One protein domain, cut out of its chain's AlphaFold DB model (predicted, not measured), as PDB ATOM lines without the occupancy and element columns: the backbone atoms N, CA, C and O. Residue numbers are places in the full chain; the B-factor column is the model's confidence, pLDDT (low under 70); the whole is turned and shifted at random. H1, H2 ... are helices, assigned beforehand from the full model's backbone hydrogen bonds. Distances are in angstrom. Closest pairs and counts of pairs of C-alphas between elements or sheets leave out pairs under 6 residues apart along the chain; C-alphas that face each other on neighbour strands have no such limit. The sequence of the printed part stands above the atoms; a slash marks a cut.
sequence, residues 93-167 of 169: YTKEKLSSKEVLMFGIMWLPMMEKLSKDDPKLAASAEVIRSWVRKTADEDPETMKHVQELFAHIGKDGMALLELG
ATOM      1  N   TYR A  93      32.614  -0.599 -18.551       78.75
ATOM      2  CA  TYR A  93      31.250  -1.132 -18.608       78.75
ATOM      3  C   TYR A  93      30.252  -0.228 -19.338       78.75
ATOM      4  O   TYR A  93      29.087  -0.578 -19.464       78.75
ATOM      5  N   THR A  94      30.663   0.962 -19.786       75.50
ATOM      6  CA  THR A  94      29.802   1.834 -20.603       75.50
ATOM      7  C   THR A  94      30.140   1.772 -22.090       75.50
ATOM      8  O   THR A  94      29.360   2.249 -22.911       75.50
ATOM      9  N   LYS A  95      31.283   1.179 -22.460       73.75
ATOM     10  CA  LYS A  95      31.740   1.105 -23.854       73.75
ATOM     11  C   LYS A  95      31.970  -0.322 -24.338       73.75
ATOM     12  O   LYS A  95      31.485  -0.681 -25.402       73.75
ATOM     13  N   GLU A  96      32.725  -1.116 -23.585       77.75
ATOM     14  CA  GLU A  96      33.326  -2.354 -24.101       77.75
ATOM     15  C   GLU A  96      32.941  -3.596 -23.301       77.75
ATOM     16  O   GLU A  96      32.829  -4.679 -23.874       77.75
ATOM     17  N   LYS A  97      32.730  -3.463 -21.990       83.38
ATOM     18  CA  LYS A  97      32.358  -4.575 -21.111       83.38
ATOM     19  C   LYS A  97      30.855  -4.602 -20.887       83.38
ATOM     20  O   LYS A  97      30.251  -3.561 -20.651       83.38
ATOM     21  N   LEU A  98      30.271  -5.795 -20.895       84.94
ATOM     22  CA  LEU A  98      28.884  -5.981 -20.481       84.94
ATOM     23  C   LEU A  98      28.824  -6.172 -18.965       84.94
ATOM     24  O   LEU A  98      29.583  -6.949 -18.390       84.94
ATOM     25  N   SER A  99      27.897  -5.482 -18.309       88.31
ATOM     26  CA  SER A  99      27.530  -5.766 -16.921       88.31
ATOM     27  C   SER A  99      26.671  -7.035 -16.827       88.31
ATOM     28  O   SER A  99      26.031  -7.440 -17.799       88.31
ATOM     29  N   SER A 100      26.568  -7.648 -15.643       84.81
ATOM     30  CA  SER A 100      25.776  -8.879 -15.445       84.81
ATOM     31  C   SER A 100      24.326  -8.747 -15.928       84.81
ATOM     32  O   SER A 100      23.789  -9.661 -16.547       84.81
ATOM     33  N   LYS A 101      23.698  -7.581 -15.727       84.06
ATOM     34  CA  LYS A 101      22.341  -7.296 -16.229       84.06
ATOM     35  C   LYS A 101      22.264  -7.248 -17.763       84.06
ATOM     36  O   LYS A 101      21.261  -7.664 -18.334       84.06
ATOM     37  N   GLU A 102      23.302  -6.755 -18.434       86.94
ATOM     38  CA  GLU A 102      23.351  -6.668 -19.896       86.94
ATOM     39  C   GLU A 102      23.650  -8.030 -20.510       86.94
ATOM     40  O   GLU A 102      23.060  -8.369 -21.531       86.94
ATOM     41  N   VAL A 103      24.474  -8.853 -19.854       85.56
ATOM     42  CA  VAL A 103      24.670 -10.260 -20.231       85.56
ATOM     43  C   VAL A 103      23.347 -11.029 -20.166       85.56
ATOM     44  O   VAL A 103      23.017 -11.744 -21.109       85.56
ATOM     45  N   LEU A 104      22.549 -10.843 -19.106       82.81
ATOM     46  CA  LEU A 104      21.200 -11.417 -19.022       82.81
ATOM     47  C   LEU A 104      20.308 -10.929 -20.169       82.81
ATOM     48  O   LEU A 104      19.683 -11.722 -20.871       82.81
ATOM     49  N   MET A 105      20.258  -9.613 -20.373       85.69
ATOM     50  CA  MET A 105      19.397  -9.008 -21.380       85.69
ATOM     51  C   MET A 105      19.764  -9.465 -22.795       85.69
ATOM     52  O   MET A 105      18.910  -9.965 -23.523       85.69
ATOM     53  N   PHE A 106      21.027  -9.337 -23.186       87.56
ATOM     54  CA  PHE A 106      21.467  -9.664 -24.536       87.56
ATOM     55  C   PHE A 106      21.637 -11.161 -24.760       87.56
ATOM     56  O   PHE A 106      21.131 -11.682 -25.748       87.56
ATOM     57  N   GLY A 107      22.313 -11.861 -23.852       81.94
ATOM     58  CA  GLY A 107      22.648 -13.271 -24.033       81.94
ATOM     59  C   GLY A 107      21.456 -14.208 -23.867       81.94
ATOM     60  O   GLY A 107      21.368 -15.206 -24.574       81.94
ATOM     61  N   ILE A 108      20.534 -13.895 -22.954       76.00
ATOM     62  CA  ILE A 108      19.483 -14.843 -22.554       76.00
ATOM     63  C   ILE A 108      18.121 -14.450 -23.113       76.00
ATOM     64  O   ILE A 108      17.345 -15.328 -23.481       76.00
ATOM     65  N   MET A 109      17.826 -13.150 -23.231       79.06
ATOM     66  CA  MET A 109      16.555 -12.704 -23.810       79.06
ATOM     67  C   MET A 109      16.659 -12.432 -25.314       79.06
ATOM     68  O   MET A 109      15.893 -13.001 -26.093       79.06
ATOM     69  N   TRP A 110      17.590 -11.572 -25.743       85.00
ATOM     70  CA  TRP A 110      17.631 -11.111 -27.137       85.00
ATOM     71  C   TRP A 110      18.260 -12.108 -28.102       85.00
ATOM     72  O   TRP A 110      17.691 -12.349 -29.162       85.00
ATOM     73  N   LEU A 111      19.394 -12.715 -27.752       86.06
ATOM     74  CA  LEU A 111      20.125 -13.590 -28.665       86.06
ATOM     75  C   LEU A 111      19.272 -14.779 -29.166       86.06
ATOM     76  O   LEU A 111      19.158 -14.932 -30.384       86.06
ATOM     77  N   PRO A 112      18.557 -15.542 -28.307       84.25
ATOM     78  CA  PRO A 112      17.708 -16.640 -28.782       84.25
ATOM     79  C   PRO A 112      16.522 -16.164 -29.631       84.25
ATOM     80  O   PRO A 112      16.036 -16.890 -30.500       84.25
ATOM     81  N   MET A 113      16.019 -14.953 -29.372       86.12
ATOM     82  CA  MET A 113      14.955 -14.343 -30.170       86.12
ATOM     83  C   MET A 113      15.473 -13.978 -31.563       86.12
ATOM     84  O   MET A 113      14.843 -14.320 -32.563       86.12
ATOM     85  N   MET A 114      16.632 -13.324 -31.630       88.19
ATOM     86  CA  MET A 114      17.251 -12.899 -32.883       88.19
ATOM     87  C   MET A 114      17.605 -14.096 -33.764       88.19
ATOM     88  O   MET A 114      17.303 -14.065 -34.950       88.19
ATOM     89  N   GLU A 115      18.131 -15.176 -33.189       85.94
ATOM     90  CA  GLU A 115      18.465 -16.409 -33.922       85.94
ATOM     91  C   GLU A 115      17.241 -17.121 -34.501       85.94
ATOM     92  O   GLU A 115      17.297 -17.710 -35.581       85.94
ATOM     93  N   LYS A 116      16.102 -17.056 -33.806       86.50
ATOM     94  CA  LYS A 116      14.843 -17.602 -34.329       86.50
ATOM     95  C   LYS A 116      14.290 -16.766 -35.479       86.50
ATOM     96  O   LYS A 116      13.714 -17.338 -36.403       86.50
ATOM     97  N   LEU A 117      14.439 -15.444 -35.402       86.88
ATOM     98  CA  LEU A 117      13.925 -14.493 -36.389       86.88
ATOM     99  C   LEU A 117      14.852 -14.327 -37.600       86.88
ATOM    100  O   LEU A 117      14.389 -13.945 -38.669       86.88
ATOM    101  N   SER A 118      16.143 -14.639 -37.474       87.44
ATOM    102  CA  SER A 118      17.145 -14.415 -38.522       87.44
ATOM    103  C   SER A 118      17.147 -15.449 -39.648       87.44
ATOM    104  O   SER A 118      18.041 -15.408 -40.491       87.44
ATOM    105  N   LYS A 119      16.191 -16.387 -39.675       81.19
ATOM    106  CA  LYS A 119      16.150 -17.477 -40.668       81.19
ATOM    107  C   LYS A 119      16.149 -16.975 -42.112       81.19
ATOM    108  O   LYS A 119      16.781 -17.601 -42.955       81.19
ATOM    109  N   ASP A 120      15.514 -15.832 -42.350       83.44
ATOM    110  CA  ASP A 120      15.335 -15.259 -43.687       83.44
ATOM    111  C   ASP A 120      15.982 -13.866 -43.838       83.44
ATOM    112  O   ASP A 120      15.888 -13.254 -44.902       83.44
ATOM    113  N   ASP A 121      16.660 -13.354 -42.800       89.00
ATOM    114  CA  ASP A 121      17.321 -12.040 -42.821       89.00
ATOM    115  C   ASP A 121      18.821 -12.149 -42.479       89.00
ATOM    116  O   ASP A 121      19.203 -12.215 -41.301       89.00
ATOM    117  N   PRO A 122      19.700 -12.092 -43.500       87.75
ATOM    118  CA  PRO A 122      21.148 -12.103 -43.320       87.75
ATOM    119  C   PRO A 122      21.685 -10.976 -42.422       87.75
ATOM    120  O   PRO A 122      22.705 -11.159 -41.755       87.75
ATOM    121  N   LYS A 123      21.025  -9.810 -42.372       88.50
ATOM    122  CA  LYS A 123      21.457  -8.689 -41.516       88.50
ATOM    123  C   LYS A 123      21.163  -8.970 -40.048       88.50
ATOM    124  O   LYS A 123      21.972  -8.637 -39.177       88.50
ATOM    125  N   LEU A 124      20.023  -9.601 -39.772       89.00
ATOM    126  CA  LEU A 124      19.660 -10.000 -38.418       89.00
ATOM    127  C   LEU A 124      20.566 -11.131 -37.918       89.00
ATOM    128  O   LEU A 124      20.998 -11.090 -36.768       89.00
ATOM    129  N   ALA A 125      20.934 -12.071 -38.797       87.88
ATOM    130  CA  ALA A 125      21.896 -13.127 -38.483       87.88
ATOM    131  C   ALA A 125      23.275 -12.551 -38.117       87.88
ATOM    132  O   ALA A 125      23.855 -12.925 -37.100       87.88
ATOM    133  N   ALA A 126      23.768 -11.578 -38.892       90.19
ATOM    134  CA  ALA A 126      25.022 -10.890 -38.585       90.19
ATOM    135  C   ALA A 126      24.963 -10.140 -37.241       90.19
ATOM    136  O   ALA A 126      25.913 -10.173 -36.464       90.19
ATOM    137  N   SER A 127      23.829  -9.501 -36.934       88.94
ATOM    138  CA  SER A 127      23.633  -8.790 -35.664       88.94
ATOM    139  C   SER A 127      23.596  -9.743 -34.463       88.94
ATOM    140  O   SER A 127      24.160  -9.431 -33.413       88.94
ATOM    141  N   ALA A 128      22.973 -10.916 -34.618       89.69
ATOM    142  CA  ALA A 128      22.968 -11.961 -33.598       89.69
ATOM    143  C   ALA A 128      24.391 -12.468 -33.312       89.69
ATOM    144  O   ALA A 128      24.777 -12.589 -32.150       89.69
ATOM    145  N   GLU A 129      25.206 -12.675 -34.352       90.81
ATOM    146  CA  GLU A 129      26.596 -13.113 -34.185       90.81
ATOM    147  C   GLU A 129      27.459 -12.067 -33.464       90.81
ATOM    148  O   GLU A 129      28.246 -12.413 -32.581       90.81
ATOM    149  N   VAL A 130      27.265 -10.773 -33.749       90.50
ATOM    150  CA  VAL A 130      27.953  -9.694 -33.017       90.50
ATOM    151  C   VAL A 130      27.629  -9.759 -31.524       90.50
ATOM    152  O   VAL A 130      28.546  -9.770 -30.702       90.50
ATOM    153  N   ILE A 131      26.351  -9.877 -31.158       89.38
ATOM    154  CA  ILE A 131      25.938  -9.987 -29.751       89.38
ATOM    155  C   ILE A 131      26.504 -11.256 -29.105       89.38
ATOM    156  O   ILE A 131      27.040 -11.194 -27.996       89.38
ATOM    157  N   ARG A 132      26.442 -12.397 -29.801       88.88
ATOM    158  CA  ARG A 132      27.009 -13.668 -29.330       88.88
ATOM    159  C   ARG A 132      28.504 -13.530 -29.042       88.88
ATOM    160  O   ARG A 132      28.959 -13.952 -27.977       88.88
ATOM    161  N   SER A 133      29.256 -12.931 -29.963       89.12
ATOM    162  CA  SER A 133      30.697 -12.717 -29.813       89.12
ATOM    163  C   SER A 133      31.023 -11.800 -28.630       89.12
ATOM    164  O   SER A 133      31.950 -12.081 -27.873       89.12
ATOM    165  N   TRP A 134      30.214 -10.765 -28.397       88.44
ATOM    166  CA  TRP A 134      30.416  -9.816 -27.303       88.44
ATOM    167  C   TRP A 134      30.120 -10.421 -25.925       88.44
ATOM    168  O   TRP A 134      30.889 -10.227 -24.977       88.44
ATOM    169  N   VAL A 135      29.052 -11.217 -25.819       87.19
ATOM    170  CA  VAL A 135      28.739 -11.981 -24.602       87.19
ATOM    171  C   VAL A 135      29.841 -13.001 -24.308       87.19
ATOM    172  O   VAL A 135      30.292 -13.080 -23.167       87.19
ATOM    173  N   ARG A 136      30.326 -13.733 -25.323       86.00
ATOM    174  CA  ARG A 136      31.449 -14.676 -25.165       86.00
ATOM    175  C   ARG A 136      32.718 -13.979 -24.690       86.00
ATOM    176  O   ARG A 136      33.273 -14.379 -23.676       86.00
ATOM    177  N   LYS A 137      33.108 -12.886 -25.351       86.12
ATOM    178  CA  LYS A 137      34.264 -12.079 -24.946       86.12
ATOM    179  C   LYS A 137      34.146 -11.614 -23.492       86.12
ATOM    180  O   LYS A 137      35.114 -11.700 -22.747       86.12
ATOM    181  N   THR A 138      32.960 -11.171 -23.067       85.25
ATOM    182  CA  THR A 138      32.729 -10.766 -21.669       85.25
ATOM    183  C   THR A 138      32.897 -11.945 -20.709       85.25
ATOM    184  O   THR A 138      33.519 -11.785 -19.664       85.25
ATOM    185  N   ALA A 139      32.370 -13.123 -21.051       81.31
ATOM    186  CA  ALA A 139      32.505 -14.318 -20.221       81.31
ATOM    187  C   ALA A 139      33.965 -14.781 -20.078       81.31
ATOM    188  O   ALA A 139      34.348 -15.243 -19.004       81.31
ATOM    189  N   ASP A 140      34.766 -14.625 -21.135       81.94
ATOM    190  CA  ASP A 140      36.185 -14.993 -21.146       81.94
ATOM    191  C   ASP A 140      37.051 -13.977 -20.373       81.94
ATOM    192  O   ASP A 140      37.960 -14.363 -19.637       81.94
ATOM    193  N   GLU A 141      36.776 -12.676 -20.518       84.00
ATOM    194  CA  GLU A 141      37.567 -11.595 -19.909       84.00
ATOM    195  C   GLU A 141      37.163 -11.252 -18.464       84.00
ATOM    196  O   GLU A 141      37.973 -10.694 -17.719       84.00
ATOM    197  N   ASP A 142      35.921 -11.537 -18.059       81.62
ATOM    198  CA  ASP A 142      35.388 -11.205 -16.732       81.62
ATOM    199  C   ASP A 142      34.550 -12.357 -16.130       81.62
ATOM    200  O   ASP A 142      33.311 -12.328 -16.137       81.62
ATOM    201  N   PRO A 143      35.213 -13.382 -15.555       80.12
ATOM    202  CA  PRO A 143      34.533 -14.516 -14.927       80.12
ATOM    203  C   PRO A 143      33.645 -14.137 -13.728       80.12
ATOM    204  O   PRO A 143      32.653 -14.818 -13.460       80.12
ATOM    205  N   GLU A 144      33.956 -13.048 -13.013       81.38
ATOM    206  CA  GLU A 144      33.138 -12.562 -11.887       81.38
ATOM    207  C   GLU A 144      31.780 -12.043 -12.378       81.38
ATOM    208  O   GLU A 144      30.747 -12.326 -11.765       81.38
ATOM    209  N   THR A 145      31.738 -11.382 -13.539       81.88
ATOM    210  CA  THR A 145      30.468 -10.991 -14.171       81.88
ATOM    211  C   THR A 145      29.565 -12.203 -14.411       81.88
ATOM    212  O   THR A 145      28.358 -12.123 -14.155       81.88
ATOM    213  N   MET A 146      30.131 -13.343 -14.827       81.56
ATOM    214  CA  MET A 146      29.372 -14.581 -15.031       81.56
ATOM    215  C   MET A 146      28.923 -15.245 -13.733       81.56
ATOM    216  O   MET A 146      27.823 -15.799 -13.674       81.56
ATOM    217  N   LYS A 147      29.734 -15.167 -12.683       82.19
ATOM    218  CA  LYS A 147      29.354 -15.638 -11.350       82.19
ATOM    219  C   LYS A 147      28.163 -14.849 -10.805       82.19
ATOM    220  O   LYS A 147      27.192 -15.455 -10.366       82.19
ATOM    221  N   HIS A 148      28.163 -13.524 -10.940       82.81
ATOM    222  CA  HIS A 148      27.010 -12.700 -10.567       82.81
ATOM    223  C   HIS A 148      25.754 -13.026 -11.384       82.81
ATOM    224  O   HIS A 148      24.650 -13.014 -10.847       82.81
ATOM    225  N   VAL A 149      25.894 -13.355 -12.675       80.19
ATOM    226  CA  VAL A 149      24.770 -13.852 -13.487       80.19
ATOM    227  C   VAL A 149      24.199 -15.142 -12.887       80.19
ATOM    228  O   VAL A 149      22.984 -15.263 -12.740       80.19
ATOM    229  N   GLN A 150      25.053 -16.087 -12.490       77.94
ATOM    230  CA  GLN A 150      24.621 -17.334 -11.848       77.94
ATOM    231  C   GLN A 150      23.958 -17.090 -10.488       77.94
ATOM    232  O   GLN A 150      22.936 -17.702 -10.190       77.94
ATOM    233  N   GLU A 151      24.494 -16.176  -9.679       81.69
ATOM    234  CA  GLU A 151      23.908 -15.781  -8.393       81.69
ATOM    235  C   GLU A 151      22.534 -15.120  -8.571       81.69
ATOM    236  O   GLU A 151      21.598 -15.449  -7.841       81.69
ATOM    237  N   LEU A 152      22.374 -14.257  -9.581       74.94
ATOM    238  CA  LEU A 152      21.081 -13.669  -9.946       74.94
ATOM    239  C   LEU A 152      20.064 -14.754 -10.314       74.94
ATOM    240  O   LEU A 152      18.928 -14.718  -9.847       74.94
ATOM    241  N   PHE A 153      20.472 -15.762 -11.086       70.25
ATOM    242  CA  PHE A 153      19.606 -16.899 -11.403       70.25
ATOM    243  C   PHE A 153      19.275 -17.768 -10.193       70.25
ATOM    244  O   PHE A 153      18.128 -18.182 -10.031       70.25
ATOM    245  N   ALA A 154      20.249 -18.018  -9.320       73.38
ATOM    246  CA  ALA A 154      20.029 -18.749  -8.079       73.38
ATOM    247  C   ALA A 154      19.051 -18.007  -7.151       73.38
ATOM    248  O   ALA A 154      18.247 -18.647  -6.475       73.38
ATOM    249  N   HIS A 155      19.082 -16.670  -7.161       71.44
ATOM    250  CA  HIS A 155      18.165 -15.819  -6.408       71.44
ATOM    251  C   HIS A 155      16.739 -15.804  -6.986       71.44
ATOM    252  O   HIS A 155      15.778 -15.803  -6.220       71.44
ATOM    253  N   ILE A 156      16.588 -15.825  -8.317       67.50
ATOM    254  CA  ILE A 156      15.281 -15.830  -9.006       67.50
ATOM    255  C   ILE A 156      14.612 -17.225  -8.965       67.50
ATOM    256  O   ILE A 156      13.393 -17.329  -9.084       67.50
ATOM    257  N   GLY A 157      15.376 -18.295  -8.713       58.12
ATOM    258  CA  GLY A 157      14.870 -19.665  -8.581       58.12
ATOM    259  C   GLY A 157      14.935 -20.481  -9.881       58.12
ATOM    260  O   GLY A 157      15.216 -19.961 -10.960       58.12
ATOM    261  N   LYS A 158      14.705 -21.801  -9.765       52.28
ATOM    262  CA  LYS A 158      14.989 -22.847 -10.780       52.28
ATOM    263  C   LYS A 158      14.414 -22.612 -12.188       52.28
ATOM    264  O   LYS A 158      14.945 -23.193 -13.130       52.28
ATOM    265  N   ASP A 159      13.422 -21.746 -12.358       53.09
ATOM    266  CA  ASP A 159      12.830 -21.449 -13.670       53.09
ATOM    267  C   ASP A 159      13.753 -20.609 -14.569       53.09
ATOM    268  O   ASP A 159      13.680 -20.695 -15.794       53.09
ATOM    269  N   GLY A 160      14.692 -19.852 -13.989       50.88
ATOM    270  CA  GLY A 160      15.688 -19.103 -14.760       50.88
ATOM    271  C   GLY A 160      16.800 -19.978 -15.358       50.88
ATOM    272  O   GLY A 160      17.329 -19.659 -16.420       50.88
ATOM    273  N   MET A 161      17.106 -21.129 -14.744       46.53
ATOM    274  CA  MET A 161      18.086 -22.091 -15.278       46.53
ATOM    275  C   MET A 161      17.610 -22.743 -16.585       46.53
ATOM    276  O   MET A 161      18.431 -23.046 -17.447       46.53
ATOM    277  N   ALA A 162      16.293 -22.879 -16.783       53.28
ATOM    278  CA  ALA A 162      15.718 -23.352 -18.046       53.28
ATOM    279  C   ALA A 162      16.008 -22.399 -19.224       53.28
ATOM    280  O   ALA A 162      16.093 -22.836 -20.370       53.28
ATOM    281  N   LEU A 163      16.224 -21.104 -18.953       51.53
ATOM    282  CA  LEU A 163      16.593 -20.119 -19.975       51.53
ATOM    283  C   LEU A 163      18.058 -20.254 -20.426       51.53
ATOM    284  O   LEU A 163      18.378 -19.887 -21.554       51.53
ATOM    285  N   LEU A 164      18.940 -20.819 -19.594       50.00
ATOM    286  CA  LEU A 164      20.343 -21.081 -19.948       50.00
ATOM    287  C   LEU A 164      20.508 -22.317 -20.850       50.00
ATOM    288  O   LEU A 164      21.458 -22.386 -21.631       50.00
ATOM    289  N   GLU A 165      19.583 -23.278 -20.799       50.72
ATOM    290  CA  GLU A 165      19.608 -24.456 -21.682       50.72
ATOM    291  C   GLU A 165      19.242 -24.128 -23.140       50.72
ATOM    292  O   GLU A 165      19.606 -24.874 -24.051       50.72
ATOM    293  N   LEU A 166      18.613 -22.974 -23.391       46.44
ATOM    294  CA  LEU A 166      18.313 -22.481 -24.740       46.44
ATOM    295  C   LEU A 166      19.566 -22.083 -25.539       46.44
ATOM    296  O   LEU A 166      19.487 -21.999 -26.759       46.44
ATOM    297  N   GLY A 167      20.713 -21.870 -24.884       39.78
ATOM    298  CA  GLY A 167      21.982 -21.515 -25.535       39.78
ATOM    299  C   GLY A 167      22.884 -22.702 -25.909       39.78
ATOM    300  O   GLY A 167      23.997 -22.479 -26.386       39.78
TER     301      GLY A 167
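AT A GLANCE: This is residues 93 to 167 of the 169 residues of an uncharacterized protein of Euryarchaeota archaeon RBG_16_62_10 (UniProt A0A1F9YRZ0). H2 and H1 form a long helical hairpin; H3 crosses its open end, and short H4 folds back onto H1. The printed part has 75 residues with four named helices, H1 to H4 along the chain, and is all helix. It is compact, radius of gyration of the C-alphas 12.8 A, spanning 37 by 29 by 17 A.

HOW THE PARTS SIT: H2, residues 122 to 141, touches H1, residues 100 to 117, at a shallow tilt of 28 degrees, opposite ways; closest C-alphas Met 114 and Ala 128, 5.8 A. H1 with residues 100 to 104 alone touches H3, residues 143 to 156, about perpendicular at 81 degrees; closest C-alphas Ser 100 and Thr 145, 5.3 A. H2 and H3 only just touch, with 3 pairs of C-alphas within 8 A, only at the corner. H1 with residues 108 to 112 alone touches H4, residues 161 to 167; closest C-alphas Ile 108 and Leu 163, 6.5 A. O i to N i+4 pairs are within hydrogen-bond range throughout H2 and H3, 10 of 14 in H1 and 0 of 3 in H4, where 2 of 4 O i to N i+3 pairs are.

IN THESE COORDINATES: H2 measures 28.6 A from C-alpha 122 at (21.148, -12.103, -43.320), H1 24.7 A, H3 20.2 A; H4 ends at C-alpha 167 (21.982, -21.515, -25.535).

THE WHOLE: The printed part has no cut; its links between helices are tight. Residues 156 to 167 have pLDDT under 70.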